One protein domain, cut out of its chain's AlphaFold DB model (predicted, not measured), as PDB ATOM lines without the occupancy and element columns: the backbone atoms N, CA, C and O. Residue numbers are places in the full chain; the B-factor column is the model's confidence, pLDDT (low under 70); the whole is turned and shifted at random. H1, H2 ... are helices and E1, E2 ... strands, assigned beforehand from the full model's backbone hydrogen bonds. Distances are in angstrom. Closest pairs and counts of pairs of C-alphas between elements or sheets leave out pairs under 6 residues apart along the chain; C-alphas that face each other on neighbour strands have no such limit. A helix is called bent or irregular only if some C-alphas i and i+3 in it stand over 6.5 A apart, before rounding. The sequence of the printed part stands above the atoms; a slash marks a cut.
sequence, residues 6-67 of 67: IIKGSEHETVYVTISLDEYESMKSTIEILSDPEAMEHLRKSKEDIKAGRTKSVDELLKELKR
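Overview. This is residues 6 to 67 of the 67 residues of an uncharacterized protein of Candidatus Naiadarchaeales archaeon SRR2090153.bin461 (UniProt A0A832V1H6). The printed part is an open, drawn-out zigzag: a narrow loop at one end, in which residues 6 to 7 fold back beside the short strand E1, then two helices of like length, H1 and H2, meeting near their ends as an L, and a short helix, H3, at the other end beyond a stretch without a named element. Contacts between these parts are few, and there is no common core. The printed part has 62 residues, with one named strand and three named helices in the order E1, H1, H2, H3, and the class is mostly helix. It is extended, with a radius of gyration of the C-alphas of 20.7 A, and its C-alphas span 64 by 23 by 18 A, the outline of a rod.

Along the chain. The printed part begins at Ile 6, with its C-alpha at (237.845, 202.203, 191.474). E1 is residues 16 to 18. H1 is residues 21 to 35, beginning at C-alpha 21 at (252.408, 205.980, 195.418) and measuring 21.0 A from first to last C-alpha. H2 is residues 37 to 51, 21.4 A long by the same measure. H3 is residues 58 to 65, 10.6 A long, and ends at C-alpha 65 at (286.144, 196.023, 196.609). No helix is bent or irregular.

Arrangement. Residues 6 to 7 pair antiparallel with residues 16 to 17 of E1, a pairing too short to make a second named strand; E1 pairs with no named strand. Residues 9 to 14, between the two paired stretches, stand free. A tight link of two residues joins E1 to H1, and the two are apart. H1 and H2 touch only at the corner by their tight link of one residue, and only just, with 3 pairs of C-alphas within 8 A. The closest C-alphas are those of Ile 33 and Ala 39, 6.2 A apart. Their lines are about perpendicular, at 88 degrees, and their centres are 19.0 A apart. H2 and H3 are apart, joined by a short link of six residues. H1 and H3 are apart as well, and H3 touches no helix. In H1, H2 and H3 every backbone O i to N i+4 pair is within hydrogen-bond range.

Size, cuts and confidence. The two C-alphas farthest apart are those of Glu 11 and Arg 67, at 66.2 A. The printed part has no cut, no link is long, and it ends at residue 67, the chain's last residue. Residues 56 to 67, of which 58 to 65 belong to H3, stand free. The mean pLDDT of the printed part is 91.8; residues 9 to 13 and residue 67 are under 70.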
ATOM      1  N   ILE A   6     238.334 201.801 192.795       79.69
ATOM      2  CA  ILE A   6     237.845 202.203 191.474       79.69
ATOM      3  C   ILE A   6     236.804 203.303 191.663       79.69
ATOM      4  O   ILE A   6     235.809 203.103 192.360       79.69
ATOM      5  N   ILE A   7     237.018 204.444 191.016       79.44
ATOM      6  CA  ILE A   7     236.072 205.556 190.961       79.44
ATOM      7  C   ILE A   7     235.446 205.530 189.565       79.44
ATOM      8  O   ILE A   7     236.117 205.801 188.569       79.44
ATOM      9  N   LYS A   8     234.170 205.133 189.485       70.62
ATOM     10  CA  LYS A   8     233.406 205.104 188.229       70.62
ATOM     11  C   LYS A   8     232.703 206.443 187.999       70.62
ATOM     12  O   LYS A   8     232.027 206.921 188.909       70.62
ATOM     13  N   GLY A   9     232.826 206.991 186.791       66.50
ATOM     14  CA  GLY A   9     231.900 207.995 186.259       66.50
ATOM     15  C   GLY A   9     230.669 207.353 185.591       66.50
ATOM     16  O   GLY A   9     230.535 206.126 185.578       66.50
ATOM     17  N   SER A  10     229.757 208.182 185.076       65.94
ATOM     18  CA  SER A  10     228.532 207.792 184.350       65.94
ATOM     19  C   SER A  10     228.816 207.027 183.036       65.94
ATOM     20  O   SER A  10     229.967 206.904 182.633       65.94
ATOM     21  N   GLU A  11     227.790 206.454 182.381       60.84
ATOM     22  CA  GLU A  11     227.883 205.407 181.326       60.84
ATOM     23  C   GLU A  11     228.851 205.665 180.144       60.84
ATOM     24  O   GLU A  11     229.195 204.718 179.431       60.84
ATOM     25  N   HIS A  12     229.343 206.894 179.946       64.12
ATOM     26  CA  HIS A  12     230.349 207.271 178.938       64.12
ATOM     27  C   HIS A  12     231.526 208.085 179.521       64.12
ATOM     28  O   HIS A  12     232.031 209.001 178.876       64.12
ATOM     29  N   GLU A  13     231.958 207.783 180.748       69.25
ATOM     30  CA  GLU A  13     232.891 208.628 181.501       69.25
ATOM     31  C   GLU A  13     234.126 207.857 182.010       69.25
ATOM     32  O   GLU A  13     234.060 206.684 182.385       69.25
ATOM     33  N   THR A  14     235.279 208.533 181.991       79.19
ATOM     34  CA  THR A  14     236.599 208.019 182.388       79.19
ATOM     35  C   THR A  14     236.573 207.346 183.764       79.19
ATOM     36  O   THR A  14     236.110 207.925 184.745       79.19
ATOM     37  N   VAL A  15     237.121 206.131 183.852       82.94
ATOM     38  CA  VAL A  15     237.272 205.393 185.116       82.94
ATOM     39  C   VAL A  15     238.654 205.663 185.700       82.94
ATOM     40  O   VAL A  15     239.665 205.434 185.037       82.94
ATOM     41  N   TYR A  16     238.697 206.100 186.957       85.62
ATOM     42  CA  TYR A  16     239.947 206.313 187.681       85.62
ATOM     43  C   TYR A  16     240.212 205.148 188.631       85.62
ATOM     44  O   TYR A  16     239.312 204.667 189.324       85.62
ATOM     45  N   VAL A  17     241.469 204.712 188.684       88.62
ATOM     46  CA  VAL A  17     241.952 203.716 189.642       88.62
ATOM     47  C   VAL A  17     242.981 204.393 190.530       88.62
ATOM     48  O   VAL A  17     243.939 204.977 190.032       88.62
ATOM     49  N   THR A  18     242.780 204.325 191.843       92.19
ATOM     50  CA  THR A  18     243.730 204.874 192.815       92.19
ATOM     51  C   THR A  18     244.492 203.746 193.491       92.19
ATOM     52  O   THR A  18     243.878 202.810 194.016       92.19
ATOM     53  N   ILE A  19     245.811 203.884 193.528       94.56
ATOM     54  CA  ILE A  19     246.749 203.044 194.278       94.56
ATOM     55  C   ILE A  19     247.658 203.941 195.123       94.56
ATOM     56  O   ILE A  19     247.693 205.158 194.915       94.56
ATOM     57  N   SER A  20     248.362 203.362 196.096       94.88
ATOM     58  CA  SER A  20     249.389 204.108 196.824       94.88
ATOM     59  C   SER A  20     250.528 204.491 195.873       94.88
ATOM     60  O   SER A  20     250.771 203.821 194.868       94.88
ATOM     61  N   LEU A  21     251.239 205.572 196.198       95.06
ATOM     62  CA  LEU A  21     252.408 205.980 195.418       95.06
ATOM     63  C   LEU A  21     253.489 204.887 195.411       95.06
ATOM     64  O   LEU A  21     254.078 204.623 194.372       95.06
ATOM     65  N   ASP A  22     253.696 204.225 196.549       96.31
ATOM     66  CA  ASP A  22     254.647 203.116 196.690       96.31
ATOM     67  C   ASP A  22     254.306 201.938 195.759       96.31
ATOM     68  O   ASP A  22     255.175 201.421 195.062       96.31
ATOM     69  N   GLU A  23     253.021 201.575 195.654       95.12
ATOM     70  CA  GLU A  23     252.576 200.516 194.740       95.12
ATOM     71  C   GLU A  23     252.788 200.922 193.275       95.12
ATOM     72  O   GLU A  23     253.267 200.122 192.472       95.12
ATOM     73  N   TYR A  24     252.488 202.177 192.924       95.88
ATOM     74  CA  TYR A  24     252.729 202.695 191.576       95.88
ATOM     75  C   TYR A  24     254.215 202.636 191.193       95.88
ATOM     76  O   TYR A  24     254.548 202.130 190.119       95.88
ATOM     77  N   GLU A  25     255.111 203.104 192.065       97.88
ATOM     78  CA  GLU A  25     256.556 203.085 191.803       97.88
ATOM     79  C   GLU A  25     257.110 201.651 191.753       97.88
ATOM     80  O   GLU A  25     257.913 201.330 190.876       97.88
ATOM     81  N   SER A  26     256.624 200.752 192.617       97.38
ATOM     82  CA  SER A  26     256.971 199.324 192.590       97.38
ATOM     83  C   SER A  26     256.569 198.653 191.268       97.38
ATOM     84  O   SER A  26     257.375 197.962 190.629       97.38
ATOM     85  N   MET A  27     255.341 198.900 190.800       97.19
ATOM     86  CA  MET A  27     254.859 198.393 189.513       97.19
ATOM     87  C   MET A  27     255.674 198.956 188.351       97.19
ATOM     88  O   MET A  27     256.070 198.208 187.456       97.19
ATOM     89  N   LYS A  28     255.949 200.263 188.368       97.94
ATOM     90  CA  LYS A  28     256.750 200.929 187.341       97.94
ATOM     91  C   LYS A  28     258.159 200.338 187.265       97.94
ATOM     92  O   LYS A  28     258.571 199.933 186.181       97.94
ATOM     93  N   SER A  29     258.850 200.195 188.397       97.81
ATOM     94  CA  SER A  29     260.179 199.568 188.452       97.81
ATOM     95  C   SER A  29     260.153 198.118 187.950       97.81
ATOM     96  O   SER A  29     261.034 197.695 187.202       97.81
ATOM     97  N   THR A  30     259.099 197.363 188.276       97.62
ATOM     98  CA  THR A  30     258.905 195.999 187.755       97.62
ATOM     99  C   THR A  30     258.779 195.992 186.229       97.62
ATOM    100  O   THR A  30     259.416 195.175 185.566       97.62
ATOM    101  N   ILE A  31     257.990 196.906 185.654       98.44
ATOM    102  CA  ILE A  31     257.827 197.038 184.198       98.44
ATOM    103  C   ILE A  31     259.153 197.416 183.530       98.44
ATOM    104  O   ILE A  31     259.469 196.859 182.479       98.44
ATOM    105  N   GLU A  32     259.942 198.310 184.133       98.19
ATOM    106  CA  GLU A  32     261.264 198.700 183.624       98.19
ATOM    107  C   GLU A  32     262.191 197.482 183.496       98.19
ATOM    108  O   GLU A  32     262.744 197.253 182.424       98.19
ATOM    109  N   ILE A  33     262.279 196.641 184.535       98.25
ATOM    110  CA  ILE A  33     263.087 195.409 184.500       98.25
ATOM    111  C   ILE A  33     262.552 194.404 183.475       98.25
ATOM    112  O   ILE A  33     263.329 193.827 182.720       98.25
ATOM    113  N   LEU A  34     261.233 194.189 183.425       98.19
ATOM    114  CA  LEU A  34     260.625 193.246 182.476       98.19
ATOM    115  C   LEU A  34     260.803 193.671 181.013       98.19
ATOM    116  O   LEU A  34     260.768 192.819 180.124       98.19
ATOM    117  N   SER A  35     260.966 194.970 180.763       97.94
ATOM    118  CA  SER A  35     261.146 195.523 179.420       97.94
ATOM    119  C   SER A  35     262.588 195.425 178.915       97.94
ATOM    120  O   SER A  35     262.806 195.611 177.720       97.94
ATOM    121  N   ASP A  36     263.556 195.128 179.789       98.44
ATOM    122  CA  ASP A  36     264.973 194.986 179.454       98.44
ATOM    123  C   ASP A  36     265.364 193.496 179.311       98.44
ATOM    124  O   ASP A  36     265.471 192.770 180.309       98.44
ATOM    125  N   PRO A  37     265.616 193.005 178.079       98.00
ATOM    126  CA  PRO A  37     266.013 191.617 177.854       98.00
ATOM    127  C   PRO A  37     267.342 191.229 178.518       98.00
ATOM    128  O   PRO A  37     267.503 190.070 178.904       98.00
ATOM    129  N   GLU A  38     268.290 192.162 178.659       98.44
ATOM    130  CA  GLU A  38     269.588 191.897 179.290       98.44
ATOM    131  C   GLU A  38     269.414 191.707 180.800       98.44
ATOM    132  O   GLU A  38     269.897 190.720 181.364       98.44
ATOM    133  N   ALA A  39     268.635 192.582 181.444       98.06
ATOM    134  CA  ALA A  39     268.271 192.426 182.850       98.06
ATOM    135  C   ALA A  39     267.566 191.082 183.109       98.06
ATOM    136  O   ALA A  39     267.885 190.381 184.075       98.06
ATOM    137  N   MET A  40     266.653 190.674 182.222       98.38
ATOM    138  CA  MET A  40     265.954 189.390 182.330       98.38
ATOM    139  C   MET A  40     266.890 188.183 182.186       98.38
ATOM    140  O   MET A  40     266.764 187.212 182.943       98.38
ATOM    141  N   GLU A  41     267.858 188.240 181.269       98.38
ATOM    142  CA  GLU A  41     268.867 187.187 181.123       98.38
ATOM    143  C   GLU A  41     269.792 187.117 182.346       98.38
ATOM    144  O   GLU A  41     270.080 186.025 182.850       98.38
ATOM    145  N   HIS A  42     270.189 188.266 182.898       98.12
ATOM    146  CA  HIS A  42     270.946 188.324 184.147       98.12
ATOM    147  C   HIS A  42     270.174 187.679 185.303       98.12
ATOM    148  O   HIS A  42     270.731 186.831 185.999       98.12
ATOM    149  N   LEU A  43     268.878 187.974 185.460       98.12
ATOM    150  CA  LEU A  43     268.036 187.333 186.477       98.12
ATOM    151  C   LEU A  43     267.963 185.809 186.301       98.12
ATOM    152  O   LEU A  43     268.013 185.069 187.290       98.12
ATOM    153  N   ARG A  44     267.857 185.320 185.058       98.06
ATOM    154  CA  ARG A  44     267.847 183.880 184.752       98.06
ATOM    155  C   ARG A  44     269.166 183.227 185.164       98.06
ATOM    156  O   ARG A  44     269.153 182.245 185.908       98.06
ATOM    157  N   LYS A  45     270.292 183.803 184.742       98.31
ATOM    158  CA  LYS A  45     271.633 183.312 185.078       98.31
ATOM    159  C   LYS A  45     271.897 183.356 186.582       98.31
ATOM    160  O   LYS A  45     272.354 182.366 187.144       98.31
ATOM    161  N   SER A  46     271.535 184.443 187.264       97.75
ATOM    162  CA  SER A  46     271.691 184.557 188.718       97.75
ATOM    163  C   SER A  46     270.913 183.474 189.470       97.75
ATOM    164  O   SER A  46     271.428 182.920 190.439       97.75
ATOM    165  N   LYS A  47     269.708 183.098 189.016       98.19
ATOM    166  CA  LYS A  47     268.962 181.966 189.603       98.19
ATOM    167  C   LYS A  47     269.711 180.639 189.449       98.19
ATOM    168  O   LYS A  47     269.725 179.834 190.383       98.19
ATOM    169  N   GLU A  48     270.339 180.403 188.300       98.38
ATOM    170  CA  GLU A  48     271.167 179.212 188.068       98.38
ATOM    171  C   GLU A  48     272.435 179.220 188.923       98.38
ATOM    172  O   GLU A  48     272.799 178.185 189.480       98.38
ATOM    173  N   ASP A  49     273.080 180.379 189.058       98.31
ATOM    174  CA  ASP A  49     274.269 180.567 189.887       98.31
ATOM    175  C   ASP A  49     273.965 180.292 191.363       98.31
ATOM    176  O   ASP A  49     274.681 179.514 191.993       98.31
ATOM    177  N   ILE A  50     272.853 180.821 191.888       97.94
ATOM    178  CA  ILE A  50     272.384 180.536 193.253       97.94
ATOM    179  C   ILE A  50     272.149 179.034 193.436       97.94
ATOM    180  O   ILE A  50     272.649 178.442 194.391       97.94
ATOM    181  N   LYS A  51     271.435 178.391 192.502       97.69
ATOM    182  CA  LYS A  51     271.154 176.948 192.571       97.69
ATOM    183  C   LYS A  51     272.430 176.100 192.531       97.69
ATOM    184  O   LYS A  51     272.481 175.046 193.154       97.69
ATOM    185  N   ALA A  52     273.444 176.547 191.797       98.06
ATOM    186  CA  ALA A  52     274.725 175.866 191.673       98.06
ATOM    187  C   ALA A  52     275.738 176.233 192.775       98.06
ATOM    188  O   ALA A  52     276.874 175.765 192.720       98.06
ATOM    189  N   GLY A  53     275.367 177.085 193.739       97.31
ATOM    190  CA  GLY A  53     276.273 177.565 194.787       97.31
ATOM    191  C   GLY A  53     277.377 178.501 194.282       97.31
ATOM    192  O   GLY A  53     278.354 178.732 194.990       97.31
ATOM    193  N   ARG A  54     277.242 179.061 193.071       97.44
ATOM    194  CA  ARG A  54     278.165 180.053 192.489       97.44
ATOM    195  C   ARG A  54     277.883 181.451 193.045       97.44
ATOM    196  O   ARG A  54     277.622 182.396 192.307       97.44
ATOM    197  N   THR A  55     277.911 181.571 194.365       96.31
ATOM    198  CA  THR A  55     277.655 182.811 195.106       96.31
ATOM    199  C   THR A  55     278.894 183.217 195.887       96.31
ATOM    200  O   THR A  55     279.689 182.361 196.264       96.31
ATOM    201  N   LYS A  56     279.035 184.509 196.181       95.31
ATOM    202  CA  LYS A  56     280.043 185.009 197.121       95.31
ATOM    203  C   LYS A  56     279.361 185.478 198.395       95.31
ATOM    204  O   LYS A  56     278.248 186.004 198.346       95.31
ATOM    205  N   SER A  57     280.035 185.309 199.523       96.31
ATOM    206  CA  SER A  57     279.614 185.955 200.763       96.31
ATOM    207  C   SER A  57     279.843 187.467 200.689       96.31
ATOM    208  O   SER A  57     280.683 187.961 199.931       96.31
ATOM    209  N   VAL A  58     279.108 188.216 201.512       95.56
ATOM    210  CA  VAL A  58     279.272 189.674 201.607       95.56
ATOM    211  C   VAL A  58     280.696 190.037 202.043       95.56
ATOM    212  O   VAL A  58     281.289 190.956 201.482       95.56
ATOM    213  N   ASP A  59     281.287 189.284 202.974       96.44
ATOM    214  CA  ASP A  59     282.650 189.530 203.459       96.44
ATOM    215  C   ASP A  59     283.717 189.324 202.376       96.44
ATOM    216  O   ASP A  59     284.680 190.089 202.303       96.44
ATOM    217  N   GLU A  60     283.562 188.304 201.526       95.44
ATOM    218  CA  GLU A  60     284.444 188.080 200.372       95.44
ATOM    219  C   GLU A  60     284.338 189.231 199.372       95.44
ATOM    220  O   GLU A  60     285.361 189.784 198.965       95.44
ATOM    221  N   LEU A  61     283.113 189.655 199.045       95.00
ATOM    222  CA  LEU A  61     282.877 190.775 198.135       95.00
ATOM    223  C   LEU A  61     283.478 192.084 198.670       95.00
ATOM    224  O   LEU A  61     284.146 192.813 197.937       95.00
ATOM    225  N   LEU A  62     283.304 192.377 199.963       96.06
ATOM    226  CA  LEU A  62     283.864 193.579 200.589       96.06
ATOM    227  C   LEU A  62     285.398 193.590 200.585       96.06
ATOM    228  O   LEU A  62     285.994 194.664 200.521       96.06
ATOM    229  N   LYS A  63     286.050 192.425 200.661       95.75
ATOM    230  CA  LYS A  63     287.514 192.321 200.541       95.75
ATOM    231  C   LYS A  63     287.988 192.592 199.114       95.75
ATOM    232  O   LYS A  63     289.031 193.217 198.953       95.75
ATOM    233  N   GLU A  64     287.238 192.152 198.107       94.50
ATOM    234  CA  GLU A  64     287.543 192.423 196.695       94.50
ATOM    235  C   GLU A  64     287.422 193.914 196.356       94.50
ATOM    236  O   GLU A  64     288.285 194.442 195.664       94.50
ATOM    237  N   LEU A  65     286.400 194.600 196.881       93.56
ATOM    238  CA  LEU A  65     286.144 196.023 196.609       93.56
ATOM    239  C   LEU A  65     287.081 196.994 197.351       93.56
ATOM    240  O   LEU A  65     287.178 198.156 196.974       93.56
ATOM    241  N   LYS A  66     287.742 196.547 198.424       85.94
ATOM    242  CA  LYS A  66     288.720 197.347 199.192       85.94
ATOM    243  C   LYS A  66     290.139 197.292 198.611       85.94
ATOM    244  O   LYS A  66     291.069 197.779 199.256       85.94
ATOM    245  N   ARG A  67     290.310 196.642 197.464       59.31
ATOM    246  CA  ARG A  67     291.592 196.398 196.808       59.31
ATOM    247  C   ARG A  67     291.798 197.360 195.648       59.31
ATOM    248  O   ARG A  67     292.972 197.734 195.445       59.31
TER     249      ARG A  67